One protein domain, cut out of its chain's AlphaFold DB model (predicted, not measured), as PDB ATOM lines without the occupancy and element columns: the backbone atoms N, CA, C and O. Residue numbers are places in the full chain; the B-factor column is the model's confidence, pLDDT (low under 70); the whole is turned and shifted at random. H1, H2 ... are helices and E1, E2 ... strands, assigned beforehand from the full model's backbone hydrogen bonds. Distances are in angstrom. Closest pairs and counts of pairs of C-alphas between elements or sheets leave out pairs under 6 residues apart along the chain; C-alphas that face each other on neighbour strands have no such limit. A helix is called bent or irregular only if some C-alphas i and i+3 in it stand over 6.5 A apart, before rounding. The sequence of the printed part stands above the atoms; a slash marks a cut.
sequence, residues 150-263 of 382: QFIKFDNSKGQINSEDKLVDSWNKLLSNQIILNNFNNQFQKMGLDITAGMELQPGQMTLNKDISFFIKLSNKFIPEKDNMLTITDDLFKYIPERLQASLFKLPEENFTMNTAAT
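What this domain is: This is residues 150 to 263 of the 382 residues of an uncharacterized protein of Spiroplasma melliferum KC3 (UniProt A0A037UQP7). A small three-stranded sheet, E1, E3 and E2, has helix H1 beside its E1 edge, near the middle of the domain; beyond H1's last residues the chain turns into H2, and H2 with the loop after it makes one end of the longest axis. That loop, residues 191 to 209, folds back to H3, which packs on the first residues of H1 and on the short H4, while the short H5 lies far from the sheet. The printed part has 114 residues with five named helices and three named strands, along the chain E1 H1 H2 H3 E2 H4 H5 E3. The sheet is mixed, and the class is mixed, helices and strands, with 56 residues, under half, in named elements. The whole is compact, with a radius of gyration of the C-alphas of 14.4 A and spans of 41 by 31 by 25 A.

Where its parts are: The sheet has E1, residues 153 to 155, E3, residues 256 to 261, 16.5 A long, and E2, residues 229 to 232, 9.9 A long. E1 begins with C-alpha 153 at (32.337, -11.909, -28.053), and E3 ends with C-alpha 261 at (37.619, -11.546, -31.030). H1 is residues 164 to 175, 16.1 A; H2 is residues 178 to 190, 18.3 A, ending with C-alpha 190 at (15.152, -16.493, -11.066). H3 is residues 210 to 219, 15.3 A. H4, residues 234 to 237, is irregular, but only just: C-alphas 234 and 237 are 6.9 A apart. H5 is residues 242 to 245.

How they stand to each other: E3 is the inner strand, with staggered pairing: residues 256 to 259 pair with E2 and residues 259 to 261 with E1. E3 and E2 are antiparallel at 142 degrees, with N 230 and O 258 2.8 A apart, within hydrogen-bond range. E1 and E3 are parallel at 50 degrees, with N 261 and O 154 at 3.0 A. H1 is on the sheet but only grazes it, with residues 166 to 175; the closest C-alphas of H1 and E1 are those of Ser 170 and Asp 155, 5.2 A. With residues 164 to 168 alone H1 touches H3, closest at the C-alphas of Asp 165 and Ser 213, 6.5 A, at a steep tilt of 52 degrees, opposite ways. H3 touches H4, the C-alphas of Ser 219 and Leu 236 being closest at 5.9 A. H1 and H2 are close but not clearly touching, closest at the C-alphas of Leu 175 and Leu 181, 6.8 A. H3 and H5 are close but not clearly touching, closest at the C-alphas of Ile 212 and Leu 244, 7.9 A. In H1 and H2 every O i to N i+4 pair is within hydrogen-bond range, in H3 4 of 6; H4 and H5 are too short for such a pair.

The domain as a whole: The C-alphas farthest apart, those of Ala 197 and Asp 227, are 43.1 A apart. The printed part has no cut. The link from H2 to H3, 19 residues, is long. The mean pLDDT of the printed part is 84.6, and residues 197 to 198, 209 to 211 and 252 to 254 are under 70.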
ATOM      1  N   GLN A 150      29.567  -5.990 -23.715       82.06
ATOM      2  CA  GLN A 150      30.864  -5.635 -24.317       82.06
ATOM      3  C   GLN A 150      31.954  -6.715 -24.168       82.06
ATOM      4  O   GLN A 150      32.885  -6.775 -24.971       82.06
ATOM      5  N   PHE A 151      31.840  -7.561 -23.140       87.62
ATOM      6  CA  PHE A 151      32.774  -8.646 -22.836       87.62
ATOM      7  C   PHE A 151      32.316  -9.992 -23.398       87.62
ATOM      8  O   PHE A 151      32.989 -11.001 -23.215       87.62
ATOM      9  N   ILE A 152      31.176 -10.017 -24.083       91.19
ATOM     10  CA  ILE A 152      30.664 -11.210 -24.736       91.19
ATOM     11  C   ILE A 152      30.936 -11.073 -26.218       91.19
ATOM     12  O   ILE A 152      30.404 -10.195 -26.894       91.19
ATOM     13  N   LYS A 153      31.797 -11.954 -26.706       92.88
ATOM     14  CA  LYS A 153      32.337 -11.909 -28.053       92.88
ATOM     15  C   LYS A 153      32.237 -13.268 -28.712       92.88
ATOM     16  O   LYS A 153      32.487 -14.291 -28.072       92.88
ATOM     17  N   PHE A 154      31.921 -13.262 -29.999       93.94
ATOM     18  CA  PHE A 154      32.065 -14.451 -30.827       93.94
ATOM     19  C   PHE A 154      33.546 -14.752 -31.059       93.94
ATOM     20  O   PHE A 154      34.329 -13.853 -31.370       93.94
ATOM     21  N   ASP A 155      33.913 -16.027 -30.932       94.56
ATOM     22  CA  ASP A 155      35.259 -16.504 -31.235       94.56
ATOM     23  C   ASP A 155      35.498 -16.490 -32.752       94.56
ATOM     24  O   ASP A 155      34.839 -17.232 -33.491       94.56
ATOM     25  N   ASN A 156      36.461 -15.686 -33.204       94.25
ATOM     26  CA  ASN A 156      36.927 -15.643 -34.593       94.25
ATOM     27  C   ASN A 156      38.393 -16.112 -34.752       94.25
ATOM     28  O   ASN A 156      39.042 -15.793 -35.746       94.25
ATOM     29  N   SER A 157      38.921 -16.938 -33.836       90.31
ATOM     30  CA  SER A 157      40.305 -17.461 -33.882       90.31
ATOM     31  C   SER A 157      40.675 -18.208 -35.171       90.31
ATOM     32  O   SER A 157      41.852 -18.384 -35.470       90.31
ATOM     33  N   LYS A 158      39.690 -18.669 -35.954       89.44
ATOM     34  CA  LYS A 158      39.896 -19.293 -37.279       89.44
ATOM     35  C   LYS A 158      39.743 -18.292 -38.439       89.44
ATOM     36  O   LYS A 158      39.490 -18.691 -39.579       89.44
ATOM     37  N   GLY A 159      39.880 -17.003 -38.146       90.75
ATOM     38  CA  GLY A 159      39.607 -15.893 -39.048       90.75
ATOM     39  C   GLY A 159      38.147 -15.444 -39.004       90.75
ATOM     40  O   GLY A 159      37.297 -16.072 -38.373       90.75
ATOM     41  N   GLN A 160      37.875 -14.367 -39.741       93.94
ATOM     42  CA  GLN A 160      36.577 -13.704 -39.834       93.94
ATOM     43  C   GLN A 160      35.416 -14.692 -40.060       93.94
ATOM     44  O   GLN A 160      35.506 -15.616 -40.888       93.94
ATOM     45  N   ILE A 161      34.319 -14.483 -39.334       95.06
ATOM     46  CA  ILE A 161      33.057 -15.217 -39.420       95.06
ATOM     47  C   ILE A 161      32.319 -14.738 -40.671       95.06
ATOM     48  O   ILE A 161      31.513 -13.813 -40.655       95.06
ATOM     49  N   ASN A 162      32.643 -15.372 -41.791       94.00
ATOM     50  CA  ASN A 162      32.131 -15.035 -43.117       94.00
ATOM     51  C   ASN A 162      31.272 -16.142 -43.743       94.00
ATOM     52  O   ASN A 162      31.007 -16.109 -44.941       94.00
ATOM     53  N   SER A 163      30.852 -17.121 -42.942       90.50
ATOM     54  CA  SER A 163      29.909 -18.166 -43.338       90.50
ATOM     55  C   SER A 163      29.043 -18.593 -42.156       90.50
ATOM     56  O   SER A 163      29.440 -18.453 -40.996       90.50
ATOM     57  N   GLU A 164      27.881 -19.174 -42.449       87.38
ATOM     58  CA  GLU A 164      26.944 -19.696 -41.453       87.38
ATOM     59  C   GLU A 164      27.563 -20.833 -40.636       87.38
ATOM     60  O   GLU A 164      27.340 -20.924 -39.435       87.38
ATOM     61  N   ASP A 165      28.377 -21.688 -41.261       86.75
ATOM     62  CA  ASP A 165      29.032 -22.792 -40.554       86.75
ATOM     63  C   ASP A 165      30.026 -22.252 -39.506       86.75
ATOM     64  O   ASP A 165      30.046 -22.718 -38.365       86.75
ATOM     65  N   LYS A 166      30.786 -21.197 -39.841       90.94
ATOM     66  CA  LYS A 166      31.649 -20.503 -38.869       90.94
ATOM     67  C   LYS A 166      30.840 -19.811 -37.778       90.94
ATOM     68  O   LYS A 166      31.286 -19.782 -36.632       90.94
ATOM     69  N   LEU A 167      29.675 -19.258 -38.123       90.50
ATOM     70  CA  LEU A 167      28.772 -18.657 -37.149       90.50
ATOM     71  C   LEU A 167      28.298 -19.702 -36.141       90.50
ATOM     72  O   LEU A 167      28.455 -19.489 -34.946       90.50
ATOM     73  N   VAL A 168      27.772 -20.835 -36.609       87.62
ATOM     74  CA  VAL A 168      27.293 -21.927 -35.747       87.62
ATOM     75  C   VAL A 168      28.417 -22.451 -34.854       87.62
ATOM     76  O   VAL A 168      28.213 -22.618 -33.652       87.62
ATOM     77  N   ASP A 169      29.617 -22.649 -35.405       89.62
ATOM     78  CA  ASP A 169      30.791 -23.066 -34.632       89.62
ATOM     79  C   ASP A 169      31.146 -22.052 -33.536       89.62
ATOM     80  O   ASP A 169      31.357 -22.425 -32.378       89.62
ATOM     81  N   SER A 170      31.210 -20.766 -33.887       91.81
ATOM     82  CA  SER A 170      31.520 -19.686 -32.946       91.81
ATOM     83  C   SER A 170      30.449 -19.551 -31.863       91.81
ATOM     84  O   SER A 170      30.754 -19.418 -30.676       91.81
ATOM     85  N   TRP A 171      29.185 -19.689 -32.252       89.88
ATOM     86  CA  TRP A 171      28.044 -19.659 -31.353       89.88
ATOM     87  C   TRP A 171      28.077 -20.812 -30.352       89.88
ATOM     88  O   TRP A 171      27.898 -20.604 -29.155       89.88
ATOM     89  N   ASN A 172      28.366 -22.028 -30.812       87.81
ATOM     90  CA  ASN A 172      28.460 -23.204 -29.949       87.81
ATOM     91  C   ASN A 172      29.607 -23.109 -28.947       87.81
ATOM     92  O   ASN A 172      29.453 -23.526 -27.794       87.81
ATOM     93  N   LYS A 173      30.739 -22.528 -29.355       90.00
ATOM     94  CA  LYS A 173      31.829 -22.210 -28.428       90.00
ATOM     95  C   LYS A 173      31.391 -21.197 -27.381       90.00
ATOM     96  O   LYS A 173      31.651 -21.409 -26.200       90.00
ATOM     97  N   LEU A 174      30.694 -20.141 -27.798       91.19
ATOM     98  CA  LEU A 174      30.196 -19.115 -26.891       91.19
ATOM     99  C   LEU A 174      29.184 -19.685 -25.889       91.19
ATOM    100  O   LEU A 174      29.323 -19.463 -24.692       91.19
ATOM    101  N   LEU A 175      28.228 -20.499 -26.342       88.69
ATOM    102  CA  LEU A 175      27.263 -21.183 -25.471       88.69
ATOM    103  C   LEU A 175      27.905 -22.212 -24.536       88.69
ATOM    104  O   LEU A 175      27.311 -22.566 -23.524       88.69
ATOM    105  N   SER A 176      29.110 -22.681 -24.853       87.19
ATOM    106  CA  SER A 176      29.895 -23.559 -23.980       87.19
ATOM    107  C   SER A 176      30.815 -22.788 -23.029       87.19
ATOM    108  O   SER A 176      31.494 -23.408 -22.212       87.19
ATOM    109  N   ASN A 177      30.865 -21.455 -23.120       89.50
ATOM    110  CA  ASN A 177      31.682 -20.624 -22.244       89.50
ATOM    111  C   ASN A 177      31.038 -20.512 -20.852       89.50
ATOM    112  O   ASN A 177      29.851 -20.208 -20.724       89.50
ATOM    113  N   GLN A 178      31.836 -20.697 -19.796       86.88
ATOM    114  CA  GLN A 178      31.352 -20.696 -18.414       86.88
ATOM    115  C   GLN A 178      30.658 -19.387 -18.013       86.88
ATOM    116  O   GLN A 178      29.690 -19.420 -17.259       86.88
ATOM    117  N   ILE A 179      31.100 -18.233 -18.527       88.88
ATOM    118  CA  ILE A 179      30.468 -16.930 -18.252       88.88
ATOM    119  C   ILE A 179      29.015 -16.933 -18.747       88.88
ATOM    120  O   ILE A 179      28.112 -16.453 -18.056       88.88
ATOM    121  N   ILE A 180      28.792 -17.513 -19.927       90.69
ATOM    122  CA  ILE A 180      27.479 -17.610 -20.566       90.69
ATOM    123  C   ILE A 180      26.592 -18.598 -19.821       90.69
ATOM    124  O   ILE A 180      25.472 -18.255 -19.441       90.69
ATOM    125  N   LEU A 181      27.124 -19.782 -19.520       89.81
ATOM    126  CA  LEU A 181      26.419 -20.810 -18.755       89.81
ATOM    127  C   LEU A 181      26.012 -20.307 -17.366       89.81
ATOM    128  O   LEU A 181      24.853 -20.440 -16.984       89.81
ATOM    129  N   ASN A 182      26.921 -19.649 -16.641       89.25
ATOM    130  CA  ASN A 182      26.639 -19.073 -15.325       89.25
ATOM    131  C   ASN A 182      25.522 -18.026 -15.388       89.25
ATOM    132  O   ASN A 182      24.656 -17.980 -14.511       89.25
ATOM    133  N   ASN A 183      25.508 -17.184 -16.426       91.31
ATOM    134  CA  ASN A 183      24.429 -16.221 -16.612       91.31
ATOM    135  C   ASN A 183      23.078 -16.924 -16.825       91.31
ATOM    136  O   ASN A 183      22.108 -16.582 -16.147       91.31
ATOM    137  N   PHE A 184      23.016 -17.930 -17.698       91.38
ATOM    138  CA  PHE A 184      21.792 -18.696 -17.929       91.38
ATOM    139  C   PHE A 184      21.329 -19.471 -16.693       91.38
ATOM    140  O   PHE A 184      20.147 -19.425 -16.358       91.38
ATOM    141  N   ASN A 185      22.249 -20.086 -15.950       89.94
ATOM    142  CA  ASN A 185      21.957 -20.758 -14.681       89.94
ATOM    143  C   ASN A 185      21.330 -19.797 -13.660       89.94
ATOM    144  O   ASN A 185      20.320 -20.123 -13.032       89.94
ATOM    145  N   ASN A 186      21.850 -18.571 -13.559       90.44
ATOM    146  CA  ASN A 186      21.255 -17.533 -12.717       90.44
ATOM    147  C   ASN A 186      19.850 -17.128 -13.192       90.44
ATOM    148  O   ASN A 186      18.978 -16.839 -12.370       90.44
ATOM    149  N   GLN A 187      19.605 -17.088 -14.505       91.44
ATOM    150  CA  GLN A 187      18.269 -16.816 -15.039       91.44
ATOM    151  C   GLN A 187      17.282 -17.939 -14.698       91.44
ATOM    152  O   GLN A 187      16.171 -17.647 -14.261       91.44
ATOM    153  N   PHE A 188      17.688 -19.203 -14.803       88.50
ATOM    154  CA  PHE A 188      16.852 -20.340 -14.413       88.50
ATOM    155  C   PHE A 188      16.443 -20.305 -12.943       88.50
ATOM    156  O   PHE A 188      15.263 -20.479 -12.633       88.50
ATOM    157  N   GLN A 189      17.377 -19.998 -12.040       87.06
ATOM    158  CA  GLN A 189      17.060 -19.823 -10.619       87.06
ATOM    159  C   GLN A 189      16.015 -18.720 -10.402       87.06
ATOM    160  O   GLN A 189      15.068 -18.903  -9.636       87.06
ATOM    161  N   LYS A 190      16.138 -17.590 -11.114       87.69
ATOM    162  CA  LYS A 190      15.152 -16.493 -11.066       87.69
ATOM    163  C   LYS A 190      13.785 -16.896 -11.620       87.69
ATOM    164  O   LYS A 190      12.776 -16.382 -11.149       87.69
ATOM    165  N   MET A 191      13.744 -17.817 -12.582       85.56
ATOM    166  CA  MET A 191      12.507 -18.398 -13.116       85.56
ATOM    167  C   MET A 191      11.909 -19.488 -12.209       85.56
ATOM    168  O   MET A 191      10.873 -20.055 -12.545       85.56
ATOM    169  N   GLY A 192      12.521 -19.771 -11.053       80.88
ATOM    170  CA  GLY A 192      12.013 -20.736 -10.077       80.88
ATOM    171  C   GLY A 192      12.427 -22.186 -10.336       80.88
ATOM    172  O   GLY A 192      11.868 -23.088  -9.707       80.88
ATOM    173  N   LEU A 193      13.399 -22.420 -11.225       82.56
ATOM    174  CA  LEU A 193      13.966 -23.748 -11.449       82.56
ATOM    175  C   LEU A 193      14.982 -24.105 -10.360       82.56
ATOM    176  O   LEU A 193      15.799 -23.278  -9.949       82.56
ATOM    177  N   ASP A 194      14.948 -25.359  -9.912       81.50
ATOM    178  CA  ASP A 194      15.931 -25.905  -8.983       81.50
ATOM    179  C   ASP A 194      17.113 -26.519  -9.748       81.50
ATOM    180  O   ASP A 194      16.974 -27.506 -10.476       81.50
ATOM    181  N   ILE A 195      18.289 -25.913  -9.579       80.62
ATOM    182  CA  ILE A 195      19.563 -26.383 -10.145       80.62
ATOM    183  C   ILE A 195      20.563 -26.823  -9.066       80.62
ATOM    184  O   ILE A 195      21.695 -27.183  -9.382       80.62
ATOM    185  N   THR A 196      20.162 -26.812  -7.789       73.81
ATOM    186  CA  THR A 196      21.075 -26.958  -6.639       73.81
ATOM    187  C   THR A 196      21.683 -28.355  -6.495       73.81
ATOM    188  O   THR A 196      22.741 -28.505  -5.892       73.81
ATOM    189  N   ALA A 197      21.086 -29.375  -7.115       69.50
ATOM    190  CA  ALA A 197      21.581 -30.752  -7.118       69.50
ATOM    191  C   ALA A 197      22.697 -31.017  -8.158       69.50
ATOM    192  O   ALA A 197      22.781 -32.114  -8.704       69.50
ATOM    193  N   GLY A 198      23.520 -30.013  -8.490       69.38
ATOM    194  CA  GLY A 198      24.528 -30.119  -9.559       69.38
ATOM    195  C   GLY A 198      23.912 -30.223 -10.959       69.38
ATOM    196  O   GLY A 198      24.528 -30.739 -11.887       69.38
ATOM    197  N   MET A 199      22.672 -29.752 -11.098       77.31
ATOM    198  CA  MET A 199      21.890 -29.807 -12.333       77.31
ATOM    199  C   MET A 199      22.007 -28.520 -13.143       77.31
ATOM    200  O   MET A 199      21.194 -28.278 -14.021       77.31
ATOM    201  N   GLU A 200      22.978 -27.672 -12.829       83.38
ATOM    202  CA  GLU A 200      23.272 -26.475 -13.601       83.38
ATOM    203  C   GLU A 200      23.776 -26.839 -15.009       83.38
ATOM    204  O   GLU A 200      24.315 -27.927 -15.238       83.38
ATOM    205  N   LEU A 201      23.618 -25.919 -15.955       83.06
ATOM    206  CA  LEU A 201      24.126 -26.100 -17.304       83.06
ATOM    207  C   LEU A 201      25.640 -26.234 -17.316       83.06
ATOM    208  O   LEU A 201      26.352 -25.412 -16.739       83.06
ATOM    209  N   GLN A 202      26.102 -27.222 -18.070       81.94
ATOM    210  CA  GLN A 202      27.510 -27.515 -18.305       81.94
ATOM    211  C   GLN A 202      27.884 -27.280 -19.777       81.94
ATOM    212  O   GLN A 202      27.004 -27.286 -20.649       81.94
ATOM    213  N   PRO A 203      29.181 -27.116 -20.094       81.25
ATOM    214  CA  PRO A 203      29.648 -27.026 -21.475       81.25
ATOM    215  C   PRO A 203      29.096 -28.162 -22.346       81.25
ATOM    216  O   PRO A 203      29.056 -29.320 -21.931       81.25
ATOM    217  N   GLY A 204      28.640 -27.827 -23.555       74.88
ATOM    218  CA  GLY A 204      28.020 -28.787 -24.477       74.88
ATOM    219  C   GLY A 204      26.516 -29.020 -24.282       74.88
ATOM    220  O   GLY A 204      25.895 -29.637 -25.139       74.88
ATOM    221  N   GLN A 205      25.899 -28.524 -23.203       75.50
ATOM    222  CA  GLN A 205      24.466 -28.741 -22.944       75.50
ATOM    223  C   GLN A 205      23.532 -27.747 -23.644       75.50
ATOM    224  O   GLN A 205      22.356 -28.041 -23.836       75.50
ATOM    225  N   MET A 206      24.048 -26.576 -24.022       74.94
ATOM    226  CA  MET A 206      23.324 -25.557 -24.785       74.94
ATOM    227  C   MET A 206      23.948 -25.342 -26.159       74.94
ATOM    228  O   MET A 206      24.076 -24.218 -26.610       74.94
ATOM    229  N   THR A 207      24.400 -26.384 -26.846       72.56
ATOM    230  CA  THR A 207      24.887 -26.198 -28.220       72.56
ATOM    231  C   THR A 207      23.717 -26.122 -29.192       72.56
ATOM    232  O   THR A 207      22.803 -26.943 -29.134       72.56
ATOM    233  N   LEU A 208      23.774 -25.186 -30.136       73.44
ATOM    234  CA  LEU A 208      22.969 -25.251 -31.345       73.44
ATOM    235  C   LEU A 208      23.266 -26.579 -32.054       73.44
ATOM    236  O   LEU A 208      24.415 -26.887 -32.388       73.44
ATOM    237  N   ASN A 209      22.218 -27.372 -32.276       66.69
ATOM    238  CA  ASN A 209      22.300 -28.614 -33.035       66.69
ATOM    239  C   ASN A 209      22.837 -28.326 -34.453       66.69
ATOM    240  O   ASN A 209      22.499 -27.309 -35.060       66.69
ATOM    241  N   LYS A 210      23.631 -29.248 -35.013       62.47
ATOM    242  CA  LYS A 210      24.053 -29.217 -36.421       62.47
ATOM    243  C   LYS A 210      22.873 -29.061 -37.382       62.47
ATOM    244  O   LYS A 210      23.028 -28.374 -38.390       62.47
ATOM    245  N   ASP A 211      21.701 -29.599 -37.046       66.31
ATOM    246  CA  ASP A 211      20.473 -29.434 -37.838       66.31
ATOM    247  C   ASP A 211      20.086 -27.959 -38.037       66.31
ATOM    248  O   ASP A 211      19.517 -27.598 -39.064       66.31
ATOM    249  N   ILE A 212      20.442 -27.077 -37.095       74.12
ATOM    250  CA  ILE A 212      20.148 -25.641 -37.173       74.12
ATOM    251  C   ILE A 212      20.910 -24.973 -38.321       74.12
ATOM    252  O   ILE A 212      20.364 -24.071 -38.950       74.12
ATOM    253  N   SER A 213      22.111 -25.447 -38.672       76.69
ATOM    254  CA  SER A 213      22.893 -24.880 -39.785       76.69
ATOM    255  C   SER A 213      22.130 -24.914 -41.112       76.69
ATOM    256  O   SER A 213      22.149 -23.941 -41.864       76.69
ATOM    257  N   PHE A 214      21.391 -25.996 -41.375       80.69
ATOM    258  CA  PHE A 214      20.531 -26.112 -42.548       80.69
ATOM    259  C   PHE A 214      19.412 -25.062 -42.523       80.69
ATOM    260  O   PHE A 214      19.182 -24.387 -43.522       80.69
ATOM    261  N   PHE A 215      18.756 -24.871 -41.376       81.19
ATOM    262  CA  PHE A 215      17.686 -23.878 -41.238       81.19
ATOM    263  C   PHE A 215      18.200 -22.436 -41.337       81.19
ATOM    264  O   PHE A 215      17.537 -21.601 -41.948       81.19
ATOM    265  N   ILE A 216      19.398 -22.144 -40.816       82.31
ATOM    266  CA  ILE A 216      20.046 -20.836 -40.990       82.31
ATOM    267  C   ILE A 216      20.354 -20.592 -42.471       82.31
ATOM    268  O   ILE A 216      20.081 -19.499 -42.962       82.31
ATOM    269  N   LYS A 217      20.840 -21.601 -43.213       82.75
ATOM    270  CA  LYS A 217      21.089 -21.484 -44.665       82.75
ATOM    271  C   LYS A 217      19.829 -21.108 -45.445       82.75
ATOM    272  O   LYS A 217      19.911 -20.352 -46.403       82.75
ATOM    273  N   LEU A 218      18.658 -21.578 -45.016       82.00
ATOM    274  CA  LEU A 218      17.382 -21.192 -45.627       82.00
ATOM    275  C   LEU A 218      16.967 -19.744 -45.315       82.00
ATOM    276  O   LEU A 218      16.131 -19.193 -46.031       82.00
ATOM    277  N   SER A 219      17.524 -19.126 -44.268       80.69
ATOM    278  CA  SER A 219      17.115 -17.789 -43.829       80.69
ATOM    279  C   SER A 219      17.502 -16.673 -44.798       80.69
ATOM    280  O   SER A 219      16.739 -15.723 -44.939       80.69
ATOM    281  N   ASN A 220      18.643 -16.772 -45.490       78.25
ATOM    282  CA  ASN A 220      19.268 -15.663 -46.235       78.25
ATOM    283  C   ASN A 220      19.513 -14.391 -45.387       78.25
ATOM    284  O   ASN A 220      19.654 -13.301 -45.943       78.25
ATOM    285  N   LYS A 221      19.536 -14.502 -44.051       86.19
ATOM    286  CA  LYS A 221      19.658 -13.365 -43.115       86.19
ATOM    287  C   LYS A 221      21.022 -13.242 -42.453       86.19
ATOM    288  O   LYS A 221      21.251 -12.324 -41.675       86.19
ATOM    289  N   PHE A 222      21.942 -14.141 -42.779       88.62
ATOM    290  CA  PHE A 222      23.306 -14.051 -42.297       88.62
ATOM    291  C   PHE A 222      24.010 -12.815 -42.876       88.62
ATOM    292  O   PHE A 222      24.131 -12.658 -44.091       88.62
ATOM    293  N   ILE A 223      24.490 -11.946 -41.986       90.19
ATOM    294  CA  ILE A 223      25.352 -10.815 -42.320       90.19
ATOM    295  C   ILE A 223      26.768 -11.194 -41.872       90.19
ATOM    296  O   ILE A 223      26.976 -11.380 -40.671       90.19
ATOM    297  N   PRO A 224      27.738 -11.324 -42.797       92.62
ATOM    298  CA  PRO A 224      29.125 -11.603 -42.444       92.62
ATOM    299  C   PRO A 224      29.687 -10.588 -41.450       92.62
ATOM    300  O   PRO A 224      29.334  -9.408 -41.489       92.62
ATOM    301  N   GLU A 225      30.607 -11.045 -40.602       94.94
ATOM    302  CA  GLU A 225      31.369 -10.177 -39.706       94.94
ATOM    303  C   GLU A 225      31.990  -9.019 -40.492       94.94
ATOM    304  O   GLU A 225      32.458  -9.204 -41.617       94.94
ATOM    305  N   LYS A 226      32.032  -7.830 -39.900       93.50
ATOM    306  CA  LYS A 226      32.712  -6.659 -40.450       93.50
ATOM    307  C   LYS A 226      33.229  -5.800 -39.301       93.50
ATOM    308  O   LYS A 226      32.524  -5.614 -38.318       93.50
ATOM    309  N   ASP A 227      34.452  -5.288 -39.427       92.00
ATOM    310  CA  ASP A 227      35.069  -4.389 -38.440       92.00
ATOM    311  C   ASP A 227      35.073  -4.967 -37.005       92.00
ATOM    312  O   ASP A 227      34.789  -4.266 -36.038       92.00
ATOM    313  N   ASN A 228      35.387  -6.266 -36.873       91.12
ATOM    314  CA  ASN A 228      35.340  -7.042 -35.622       91.12
ATOM    315  C   ASN A 228      33.970  -7.037 -34.920       91.12
ATOM    316  O   ASN A 228      33.874  -7.091 -33.692       91.12
ATOM    317  N   MET A 229      32.896  -6.951 -35.701       92.69
ATOM    318  CA  MET A 229      31.527  -7.010 -35.215       92.69
ATOM    319  C   MET A 229      30.686  -7.938 -36.082       92.69
ATOM    320  O   MET A 229      30.867  -8.031 -37.297       92.69
ATOM    321  N   LEU A 230      29.724  -8.598 -35.452       91.69
ATOM    322  CA  LEU A 230      28.725  -9.426 -36.099       91.69
ATOM    323  C   LEU A 230      27.334  -8.965 -35.659       91.69
ATOM    324  O   LEU A 230      27.053  -8.864 -34.465       91.69
ATOM    325  N   THR A 231      26.461  -8.700 -36.626       89.25
ATOM    326  CA  THR A 231      25.061  -8.358 -36.359       89.25
ATOM    327  C   THR A 231      24.206  -9.602 -36.483       89.25
ATOM    328  O   THR A 231      24.181 -10.243 -37.533       89.25
ATOM    329  N   ILE A 232      23.486  -9.923 -35.413       85.62
ATOM    330  CA  ILE A 232      22.492 -10.988 -35.398       85.62
ATOM    331  C   ILE A 232      21.125 -10.354 -35.566       85.62
ATOM    332  O   ILE A 232      20.720  -9.521 -34.753       85.62
ATOM    333  N   THR A 233      20.424 -10.753 -36.623       83.50
ATOM    334  CA  THR A 233      19.046 -10.331 -36.840       83.50
ATOM    335  C   THR A 233      18.066 -11.267 -36.148       83.50
ATOM    336  O   THR A 233      18.334 -12.460 -35.976       83.50
ATOM    337  N   ASP A 234      16.919 -10.727 -35.752       75.06
ATOM    338  CA  ASP A 234      15.825 -11.486 -35.139       75.06
ATOM    339  C   ASP A 234      15.330 -12.636 -36.038       75.06
ATOM    340  O   ASP A 234      15.019 -13.737 -35.574       75.06
ATOM    341  N   ASP A 235      15.329 -12.412 -37.349       80.81
ATOM    342  CA  ASP A 235      14.877 -13.349 -38.366       80.81
ATOM    343  C   ASP A 235      15.950 -14.334 -38.861       80.81
ATOM    344  O   ASP A 235      15.628 -15.226 -39.656       80.81
ATOM    345  N   LEU A 236      17.185 -14.264 -38.345       84.50
ATOM    346  CA  LEU A 236      18.246 -15.235 -38.652       84.50
ATOM    347  C   LEU A 236      17.795 -16.677 -38.391       84.50
ATOM    348  O   LEU A 236      18.124 -17.604 -39.132       84.50
ATOM    349  N   PHE A 237      16.983 -16.853 -37.353       80.62
ATOM    350  CA  PHE A 237      16.481 -18.148 -36.915       80.62
ATOM    351  C   PHE A 237      15.021 -18.400 -37.322       80.62
ATOM    352  O   PHE A 237      14.402 -19.344 -36.834       80.62
ATOM    353  N   LYS A 238      14.464 -17.605 -38.249       81.75
ATOM    354  CA  LYS A 238      13.044 -17.660 -38.647       81.75
ATOM    355  C   LYS A 238      12.578 -19.033 -39.138       81.75
ATOM    356  O   LYS A 238      11.420 -19.388 -38.959       81.75
ATOM    357  N   TYR A 239      13.463 -19.792 -39.781       82.69
ATOM    358  CA  TYR A 239      13.141 -21.110 -40.338       82.69
ATOM    359  C   TYR A 239      13.410 -22.262 -39.370       82.69
ATOM    360  O   TYR A 239      13.245 -23.420 -39.756       82.69
ATOM    361  N   ILE A 240      13.823 -21.978 -38.129       82.00
ATOM    362  CA  ILE A 240      13.980 -23.017 -37.115       82.00
ATOM    363  C   ILE A 240      12.593 -23.601 -36.794       82.00
ATOM    364  O   ILE A 240      11.700 -22.864 -36.379       82.00
ATOM    365  N   PRO A 241      12.394 -24.923 -36.942       81.75
ATOM    366  CA  PRO A 241      11.184 -25.590 -36.482       81.75
ATOM    367  C   PRO A 241      10.919 -25.317 -34.999       81.75
ATOM    368  O   PRO A 241      11.843 -25.397 -34.191       81.75
ATOM    369  N   GLU A 242       9.659 -25.119 -34.618       80.75
ATOM    370  CA  GLU A 242       9.263 -24.809 -33.233       80.75
ATOM    371  C   GLU A 242       9.848 -25.792 -32.203       80.75
ATOM    372  O   GLU A 242      10.330 -25.381 -31.151       80.75
ATOM    373  N   ARG A 243       9.932 -27.086 -32.550       78.25
ATOM    374  CA  ARG A 243      10.577 -28.112 -31.710       78.25
ATOM    375  C   ARG A 243      12.038 -27.800 -31.353       78.25
ATOM    376  O   ARG A 243      12.466 -28.103 -30.249       78.25
ATOM    377  N   LEU A 244      12.803 -27.222 -32.283       79.56
ATOM    378  CA  LEU A 244      14.194 -26.818 -32.064       79.56
ATOM    379  C   LEU A 244      14.240 -25.461 -31.365       79.56
ATOM    380  O   LEU A 244      15.038 -25.266 -30.461       79.56
ATOM    381  N   GLN A 245      13.347 -24.538 -31.719       82.00
ATOM    382  CA  GLN A 245      13.244 -23.241 -31.049       82.00
ATOM    383  C   GLN A 245      12.924 -23.382 -29.549       82.00
ATOM    384  O   GLN A 245      13.377 -22.578 -28.733       82.00
ATOM    385  N   ALA A 246      12.180 -24.428 -29.181       82.50
ATOM    386  CA  ALA A 246      11.835 -24.764 -27.807       82.50
ATOM    387  C   ALA A 246      13.037 -25.147 -26.925       82.50
ATOM    388  O   ALA A 246      12.938 -25.053 -25.700       82.50
ATOM    389  N   SER A 247      14.164 -25.556 -27.517       79.81
ATOM    390  CA  SER A 247      15.394 -25.901 -26.787       79.81
ATOM    391  C   SER A 247      16.427 -24.774 -26.728       79.81
ATOM    392  O   SER A 247      17.476 -24.935 -26.109       79.81
ATOM    393  N   LEU A 248      16.173 -23.645 -27.389       79.88
ATOM    394  CA  LEU A 248      17.115 -22.525 -27.477       79.88
ATOM    395  C   LEU A 248      16.831 -21.459 -26.422       79.88
ATOM    396  O   LEU A 248      15.786 -21.449 -25.791       79.88
ATOM    397  N   PHE A 249      17.759 -20.531 -26.238       85.56
ATOM    398  CA  PHE A 249      17.528 -19.296 -25.490       85.56
ATOM    399  C   PHE A 249      16.671 -18.317 -26.318       85.56
ATOM    400  O   PHE A 249      16.566 -18.431 -27.541       85.56
ATOM    401  N   LYS A 250      16.043 -17.343 -25.656       87.19
ATOM    402  CA  LYS A 250      15.331 -16.234 -26.307       87.19
ATOM    403  C   LYS A 250      16.329 -15.176 -26.742       87.19
ATOM    404  O   LYS A 250      17.182 -14.783 -25.951       87.19
ATOM    405  N   LEU A 251      16.187 -14.662 -27.954       80.94
ATOM    406  CA  LEU A 251      16.831 -13.405 -28.314       80.94
ATOM    407  C   LEU A 251      16.029 -12.246 -27.705       80.94
ATOM    408  O   LEU A 251      14.803 -12.356 -27.628       80.94
ATOM    409  N   PRO A 252      16.676 -11.170 -27.226       67.88
ATOM    410  CA  PRO A 252      15.964  -9.924 -26.987       67.88
ATOM    411  C   PRO A 252      15.326  -9.500 -28.316       67.88
ATOM    412  O   PRO A 252      15.950  -9.649 -29.363       67.88
ATOM    413  N   GLU A 253      14.069  -9.063 -28.290       63.84
ATOM    414  CA  GLU A 253      13.377  -8.570 -29.484       63.84
ATOM    415  C   GLU A 253      14.109  -7.320 -29.991       63.84
ATOM    416  O   GLU A 253      13.889  -6.247 -29.449       63.84
ATOM    417  N   GLU A 254      15.059  -7.498 -30.919       67.25
ATOM    418  CA  GLU A 254      15.749  -6.504 -31.761       67.25
ATOM    419  C   GLU A 254      16.973  -7.157 -32.440       67.25
ATOM    420  O   GLU A 254      17.524  -8.155 -31.967       67.25
ATOM    421  N   ASN A 255      17.444  -6.568 -33.545       75.38
ATOM    422  CA  ASN A 255      18.768  -6.884 -34.084       75.38
ATOM    423  C   ASN A 255      19.826  -6.447 -33.066       75.38
ATOM    424  O   ASN A 255      19.849  -5.279 -32.679       75.38
ATOM    425  N   PHE A 256      20.737  -7.338 -32.680       81.44
ATOM    426  CA  PHE A 256      21.824  -6.984 -31.771       81.44
ATOM    427  C   PHE A 256      23.180  -7.218 -32.425       81.44
ATOM    428  O   PHE A 256      23.430  -8.222 -33.093       81.44
ATOM    429  N   THR A 257      24.072  -6.255 -32.227       86.44
ATOM    430  CA  THR A 257      25.455  -6.331 -32.686       86.44
ATOM    431  C   THR A 257      26.335  -6.797 -31.538       86.44
ATOM    432  O   THR A 257      26.227  -6.310 -30.412       86.44
ATOM    433  N   MET A 258      27.216  -7.744 -31.832       89.69
ATOM    434  CA  MET A 258      28.212  -8.254 -30.901       89.69
ATOM    435  C   MET A 258      29.604  -8.090 -31.474       89.69
ATOM    436  O   MET A 258      29.811  -8.220 -32.678       89.69
ATOM    437  N   ASN A 259      30.571  -7.871 -30.594       92.25
ATOM    438  CA  ASN A 259      31.970  -7.882 -30.983       92.25
ATOM    439  C   ASN A 259      32.424  -9.312 -31.307       92.25
ATOM    440  O   ASN A 259      31.907 -10.298 -30.772       92.25
ATOM    441  N   THR A 260      33.435  -9.421 -32.152       93.44
ATOM    442  CA  THR A 260      34.178 -10.650 -32.412       93.44
ATOM    443  C   THR A 260      35.607 -10.467 -31.912       93.44
ATOM    444  O   THR A 260      36.162  -9.366 -31.927       93.44
ATOM    445  N   ALA A 261      36.209 -11.537 -31.403       92.38
ATOM    446  CA  ALA A 261      37.619 -11.546 -31.030       92.38
ATOM    447  C   ALA A 261      38.146 -12.976 -31.022       92.38
ATOM    448  O   ALA A 261      37.405 -13.920 -30.741       92.38
ATOM    449  N   ALA A 262      39.438 -13.135 -31.296       91.25
ATOM    450  CA  ALA A 262      40.076 -14.431 -31.190       91.25
ATOM    451  C   ALA A 262      40.097 -14.830 -29.713       91.25
ATOM    452  O   ALA A 262      40.503 -14.036 -28.861       91.25
ATOM    453  N   THR A 263      39.667 -16.050 -29.399       92.56
ATOM    454  CA  THR A 263      39.875 -16.603 -28.060       92.56
ATOM    455  C   THR A 263      41.371 -16.736 -27.780       92.56
ATOM    456  O   THR A 263      42.088 -17.458 -28.476       92.56
TER     457      THR A 263